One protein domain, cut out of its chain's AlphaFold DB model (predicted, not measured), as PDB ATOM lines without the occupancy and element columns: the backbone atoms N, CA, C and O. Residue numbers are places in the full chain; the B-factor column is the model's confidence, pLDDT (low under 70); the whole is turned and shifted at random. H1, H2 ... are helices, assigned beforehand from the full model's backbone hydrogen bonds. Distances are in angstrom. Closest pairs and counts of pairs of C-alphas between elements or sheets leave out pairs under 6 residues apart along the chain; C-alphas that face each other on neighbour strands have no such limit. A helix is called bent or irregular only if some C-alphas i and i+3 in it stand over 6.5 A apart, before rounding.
ATOM      1  N   GLU A  45     -46.071 -17.318  -9.790       84.38
ATOM      2  CA  GLU A  45     -47.206 -16.979  -8.922       84.38
ATOM      3  C   GLU A  45     -46.919 -17.219  -7.432       84.38
ATOM      4  O   GLU A  45     -47.384 -16.479  -6.566       84.38
ATOM      5  N   GLU A  46     -46.113 -18.238  -7.144       85.94
ATOM      6  CA  GLU A  46     -45.699 -18.628  -5.796       85.94
ATOM      7  C   GLU A  46     -44.803 -17.570  -5.127       85.94
ATOM      8  O   GLU A  46     -44.801 -17.457  -3.902       85.94
ATOM      9  N   ASP A  47     -44.120 -16.739  -5.920       87.44
ATOM     10  CA  ASP A  47     -43.168 -15.735  -5.441       87.44
ATOM     11  C   ASP A  47     -43.842 -14.395  -5.094       87.44
ATOM     12  O   ASP A  47     -43.223 -13.537  -4.464       87.44
ATOM     13  N   PHE A  48     -45.108 -14.175  -5.484       88.25
ATOM     14  CA  PHE A  48     -45.748 -12.857  -5.349       88.25
ATOM     15  C   PHE A  48     -45.832 -12.365  -3.904       88.25
ATOM     16  O   PHE A  48     -45.625 -11.177  -3.657       88.25
ATOM     17  N   VAL A  49     -46.138 -13.252  -2.954       90.12
ATOM     18  CA  VAL A  49     -46.285 -12.873  -1.539       90.12
ATOM     19  C   VAL A  49     -44.942 -12.422  -0.965       90.12
ATOM     20  O   VAL A  49     -44.865 -11.378  -0.316       90.12
ATOM     21  N   GLU A  50     -43.881 -13.180  -1.241       92.88
ATOM     22  CA  GLU A  50     -42.525 -12.841  -0.805       92.88
ATOM     23  C   GLU A  50     -42.046 -11.543  -1.466       92.88
ATOM     24  O   GLU A  50     -41.499 -10.664  -0.796       92.88
ATOM     25  N   LEU A  51     -42.313 -11.383  -2.763       90.81
ATOM     26  CA  LEU A  51     -41.959 -10.190  -3.522       90.81
ATOM     27  C   LEU A  51     -42.668  -8.937  -2.987       90.81
ATOM     28  O   LEU A  51     -42.038  -7.884  -2.865       90.81
ATOM     29  N   GLU A  52     -43.950  -9.033  -2.625       91.44
ATOM     30  CA  GLU A  52     -44.697  -7.914  -2.043       91.44
ATOM     31  C   GLU A  52     -44.121  -7.500  -0.680       91.44
ATOM     32  O   GLU A  52     -43.915  -6.309  -0.417       91.44
ATOM     33  N   GLU A  53     -43.820  -8.470   0.189       94.94
ATOM     34  CA  GLU A  53     -43.228  -8.199   1.499       94.94
ATOM     35  C   GLU A  53     -41.829  -7.583   1.362       94.94
ATOM     36  O   GLU A  53     -41.539  -6.555   1.985       94.94
ATOM     37  N   ALA A  54     -40.989  -8.138   0.485       93.56
ATOM     38  CA  ALA A  54     -39.671  -7.598   0.179       93.56
ATOM     39  C   ALA A  54     -39.752  -6.161  -0.363       93.56
ATOM     40  O   ALA A  54     -39.006  -5.289   0.093       93.56
ATOM     41  N   SER A  55     -40.696  -5.888  -1.272       92.56
ATOM     42  CA  SER A  55     -40.951  -4.547  -1.811       92.56
ATOM     43  C   SER A  55     -41.314  -3.560  -0.700       92.56
ATOM     44  O   SER A  55     -40.723  -2.483  -0.595       92.56
ATOM     45  N   ARG A  56     -42.240  -3.943   0.187       94.44
ATOM     46  CA  ARG A  56     -42.681  -3.102   1.309       94.44
ATOM     47  C   ARG A  56     -41.536  -2.781   2.268       94.44
ATOM     48  O   ARG A  56     -41.401  -1.640   2.711       94.44
ATOM     49  N   LEU A  57     -40.704  -3.772   2.587       96.44
ATOM     50  CA  LEU A  57     -39.548  -3.600   3.469       96.44
ATOM     51  C   LEU A  57     -38.467  -2.720   2.834       96.44
ATOM     52  O   LEU A  57     -37.880  -1.877   3.519       96.44
ATOM     53  N   MET A  58     -38.212  -2.889   1.535       95.88
ATOM     54  CA  MET A  58     -37.243  -2.082   0.800       95.88
ATOM     55  C   MET A  58     -37.663  -0.612   0.769       95.88
ATOM     56  O   MET A  58     -36.849   0.259   1.083       95.88
ATOM     57  N   GLU A  59     -38.937  -0.337   0.478       94.12
ATOM     58  CA  GLU A  59     -39.473   1.021   0.515       94.12
ATOM     59  C   GLU A  59     -39.380   1.607   1.932       94.12
ATOM     60  O   GLU A  59     -38.812   2.680   2.122       94.12
ATOM     61  N   ALA A  60     -39.845   0.893   2.960       95.94
ATOM     62  CA  ALA A  60     -39.822   1.402   4.333       95.94
ATOM     63  C   ALA A  60     -38.410   1.783   4.820       95.94
ATOM     64  O   ALA A  60     -38.259   2.718   5.608       95.94
ATOM     65  N   LYS A  61     -37.377   1.064   4.364       96.94
ATOM     66  CA  LYS A  61     -35.996   1.246   4.827       96.94
ATOM     67  C   LYS A  61     -35.173   2.214   3.972       96.94
ATOM     68  O   LYS A  61     -34.308   2.914   4.508       96.94
ATOM     69  N   TYR A  62     -35.393   2.228   2.660       95.31
ATOM     70  CA  TYR A  62     -34.489   2.873   1.705       95.31
ATOM     71  C   TYR A  62     -35.168   3.873   0.766       95.31
ATOM     72  O   TYR A  62     -34.495   4.393  -0.118       95.31
ATOM     73  N   LYS A  63     -36.453   4.201   0.959       93.88
ATOM     74  CA  LYS A  63     -37.201   5.141   0.100       93.88
ATOM     75  C   LYS A  63     -36.504   6.480  -0.138       93.88
ATOM     76  O   LYS A  63     -36.645   7.050  -1.213       93.88
ATOM     77  N   GLN A  64     -35.730   6.975   0.823       91.50
ATOM     78  CA  GLN A  64     -34.943   8.205   0.678       91.50
ATOM     79  C   GLN A  64     -33.844   8.136  -0.398       91.50
ATOM     80  O   GLN A  64     -33.285   9.170  -0.744       91.50
ATOM     81  N   LEU A  65     -33.505   6.940  -0.887       89.12
ATOM     82  CA  LEU A  65     -32.500   6.712  -1.925       89.12
ATOM     83  C   LEU A  65     -33.116   6.565  -3.324       89.12
ATOM     84  O   LEU A  65     -32.379   6.344  -4.279       89.12
ATOM     85  N   PHE A  66     -34.445   6.613  -3.453       90.38
ATOM     86  CA  PHE A  66     -35.119   6.392  -4.728       90.38
ATOM     87  C   PHE A  66     -35.323   7.711  -5.468       90.38
ATOM     88  O   PHE A  66     -36.022   8.596  -4.978       90.38
ATOM     89  N   ASP A  67     -34.795   7.806  -6.687       87.56
ATOM     90  CA  ASP A  67     -35.082   8.928  -7.587       87.56
ATOM     91  C   ASP A  67     -36.503   8.851  -8.170       87.56
ATOM     92  O   ASP A  67     -37.093   9.861  -8.552       87.56
ATOM     93  N   SER A  68     -37.071   7.645  -8.278       87.38
ATOM     94  CA  SER A  68     -38.407   7.402  -8.835       87.38
ATOM     95  C   SER A  68     -39.013   6.103  -8.302       87.38
ATOM     96  O   SER A  68     -38.300   5.134  -8.053       87.38
ATOM     97  N   VAL A  69     -40.342   6.075  -8.159       87.81
ATOM     98  CA  VAL A  69     -41.119   4.876  -7.806       87.81
ATOM     99  C   VAL A  69     -42.140   4.635  -8.905       87.81
ATOM    100  O   VAL A  69     -42.911   5.533  -9.244       87.81
ATOM    101  N   LEU A  70     -42.133   3.427  -9.459       87.69
ATOM    102  CA  LEU A  70     -43.031   3.019 -10.531       87.69
ATOM    103  C   LEU A  70     -44.012   1.983 -10.000       87.69
ATOM    104  O   LEU A  70     -43.616   1.017  -9.351       87.69
ATOM    105  N   VAL A  71     -45.292   2.196 -10.282       85.75
ATOM    106  CA  VAL A  71     -46.341   1.214 -10.011       85.75
ATOM    107  C   VAL A  71     -46.431   0.316 -11.232       85.75
ATOM    108  O   VAL A  71     -46.561   0.837 -12.331       85.75
ATOM    109  N   ASN A  72     -46.349  -1.001 -11.032       82.06
ATOM    110  CA  ASN A  72     -46.401  -1.987 -12.110       82.06
ATOM    111  C   ASN A  72     -47.780  -1.972 -12.796       82.06
ATOM    112  O   ASN A  72     -48.721  -2.632 -12.356       82.06
ATOM    113  N   ASP A  73     -47.890  -1.159 -13.840       83.81
ATOM    114  CA  ASP A  73     -49.060  -0.929 -14.679       83.81
ATOM    115  C   ASP A  73     -48.737  -1.177 -16.167       83.81
ATOM    116  O   ASP A  73     -47.604  -1.479 -16.548       83.81
ATOM    117  N   GLU A  74     -49.732  -1.030 -17.045       80.88
ATOM    118  CA  GLU A  74     -49.580  -1.300 -18.484       80.88
ATOM    119  C   GLU A  74     -48.504  -0.428 -19.170       80.88
ATOM    120  O   GLU A  74     -47.900  -0.840 -20.161       80.88
ATOM    121  N   PHE A  75     -48.204   0.759 -18.632       79.88
ATOM    122  CA  PHE A  75     -47.279   1.723 -19.241       79.88
ATOM    123  C   PHE A  75     -45.872   1.684 -18.645       79.88
ATOM    124  O   PHE A  75     -44.973   2.381 -19.132       79.88
ATOM    125  N   THR A  76     -45.647   0.844 -17.637       80.88
ATOM    126  CA  THR A  76     -44.393   0.780 -16.881       80.88
ATOM    127  C   THR A  76     -43.178   0.596 -17.791       80.88
ATOM    128  O   THR A  76     -42.176   1.289 -17.627       80.88
ATOM    129  N   ARG A  77     -43.277  -0.234 -18.841       78.75
ATOM    130  CA  ARG A  77     -42.182  -0.446 -19.810       78.75
ATOM    131  C   ARG A  77     -41.751   0.843 -20.525       78.75
ATOM    132  O   ARG A  77     -40.557   1.090 -20.694       78.75
ATOM    133  N   THR A  78     -42.705   1.676 -20.938       80.06
ATOM    134  CA  THR A  78     -42.434   2.943 -21.639       80.06
ATOM    135  C   THR A  78     -41.828   3.979 -20.696       80.06
ATOM    136  O   THR A  78     -40.898   4.702 -21.070       80.06
ATOM    137  N   ILE A  79     -42.316   4.019 -19.456       85.06
ATOM    138  CA  ILE A  79     -41.839   4.957 -18.440       85.06
ATOM    139  C   ILE A  79     -40.412   4.593 -18.009       85.06
ATOM    140  O   ILE A  79     -39.552   5.473 -17.989       85.06
ATOM    141  N   ILE A  80     -40.123   3.304 -17.777       86.62
ATOM    142  CA  ILE A  80     -38.768   2.805 -17.484       86.62
ATOM    143  C   ILE A  80     -37.789   3.239 -18.577       86.62
ATOM    144  O   ILE A  80     -36.721   3.763 -18.272       86.62
ATOM    145  N   SER A  81     -38.157   3.073 -19.853       84.56
ATOM    146  CA  SER A  81     -37.290   3.481 -20.964       84.56
ATOM    147  C   SER A  81     -36.973   4.977 -20.927       84.56
ATOM    148  O   SER A  81     -35.824   5.363 -21.120       84.56
ATOM    149  N   SER A  82     -37.970   5.811 -20.624       86.31
ATOM    150  CA  SER A  82     -37.802   7.265 -20.532       86.31
ATOM    151  C   SER A  82     -36.884   7.662 -19.370       86.31
ATOM    152  O   SER A  82     -35.962   8.452 -19.559       86.31
ATOM    153  N   ILE A  83     -37.085   7.070 -18.186       87.94
ATOM    154  CA  ILE A  83     -36.261   7.327 -16.994       87.94
ATOM    155  C   ILE A  83     -34.814   6.893 -17.229       87.94
ATOM    156  O   ILE A  83     -33.888   7.632 -16.915       87.94
ATOM    157  N   ILE A  84     -34.609   5.715 -17.822       86.25
ATOM    158  CA  ILE A  84     -33.268   5.202 -18.116       86.25
ATOM    159  C   ILE A  84     -32.558   6.073 -19.151       86.25
ATOM    160  O   ILE A  84     -31.369   6.336 -19.005       86.25
ATOM    161  N   GLN A  85     -33.263   6.538 -20.185       84.88
ATOM    162  CA  GLN A  85     -32.681   7.454 -21.166       84.88
ATOM    163  C   GLN A  85     -32.249   8.769 -20.512       84.88
ATOM    164  O   GLN A  85     -31.130   9.219 -20.757       84.88
ATOM    165  N   ALA A  86     -33.086   9.346 -19.645       84.75
ATOM    166  CA  ALA A  86     -32.713  10.532 -18.877       84.75
ATOM    167  C   ALA A  86     -31.474  10.253 -18.008       84.75
ATOM    168  O   ALA A  86     -30.483  10.969 -18.102       84.75
ATOM    169  N   ALA A  87     -31.466   9.145 -17.262       83.38
ATOM    170  CA  ALA A  87     -30.341   8.738 -16.423       83.38
ATOM    171  C   ALA A  87     -29.028   8.506 -17.194       83.38
ATOM    172  O   ALA A  87     -27.949   8.740 -16.656       83.38
ATOM    173  N   GLN A  88     -29.094   8.035 -18.445       80.81
ATOM    174  CA  GLN A  88     -27.911   7.788 -19.278       80.81
ATOM    175  C   GLN A  88     -27.343   9.049 -19.938       80.81
ATOM    176  O   GLN A  88     -26.155   9.079 -20.263       80.81
ATOM    177  N   HIS A  89     -28.176  10.057 -20.199       82.12
ATOM    178  CA  HIS A  89     -27.782  11.238 -20.971       82.12
ATOM    179  C   HIS A  89     -27.614  12.499 -20.124       82.12
ATOM    180  O   HIS A  89     -26.909  13.420 -20.543       82.12
ATOM    181  N   GLU A  90     -28.225  12.545 -18.943       81.19
ATOM    182  CA  GLU A  90     -28.161  13.688 -18.044       81.19
ATOM    183  C   GLU A  90     -27.134  13.459 -16.922       81.19
ATOM    184  O   GLU A  90     -27.002  12.346 -16.409       81.19
ATOM    185  N   PRO A  91     -26.390  14.499 -16.503       81.12
ATOM    186  CA  PRO A  91     -25.526  14.405 -15.332       81.12
ATOM    187  C   PRO A  91     -26.344  14.073 -14.075       81.12
ATOM    188  O   PRO A  91     -27.271  14.807 -13.734       81.12
TER     189      PRO A  91
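This is residues 45 to 91 of the 103 residues of the protein "GuKc domain-containing protein" of Perca fluviatilis (UniProt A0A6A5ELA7). This is a loose, flat zigzag of three strokes: the longer helix H1, a link of residues 66 to 75 that folds back, and the shorter helix H2. The two helices do not pack on each other, and H1 has a kink along its length. The printed part has 47 residues with two named helices, H1 then H2, and no named strand; its class is all helix. It is loose, with a radius of gyration of the C-alphas of 13.2 A, and spans 37 by 26 by 12 A.

Begin with H1, residues 45 to 65, and look near residue 59 for its kink of 51 degrees. H1 is irregular: C-alphas 61 and 64 are 8.2 A apart. H2, residues 76 to 89, is apart from H1, with no C-alpha of the one within 8 A of the other. Every O i to N i+4 pair is within hydrogen-bond range in H2; in H1 13 of 17 are.

Find C-alpha 45 at (-47.206, -16.979, -8.922); from there H1 runs 28.7 A to C-alpha 65 at (-32.500, 6.712, -1.925). Find C-alpha 76 at (-44.393, 0.780, -16.881), where H2 begins; it runs 20.1 A to C-alpha 89 at (-27.782, 11.238, -20.971).

Look at Glu 46 and Pro 91 for the two C-alphas farthest apart, at 39.9 A. The 10 residues between H1 and H2 make a short link. Residues 45 to 58, 60 to 66, 71 to 78 and 84 to 91 stand free, with no C-alpha 8 or more apart along the chain within 10 A. The printed part has no cut. The mean pLDDT of the printed part is 87.7, and no printed residue of this model is under 70.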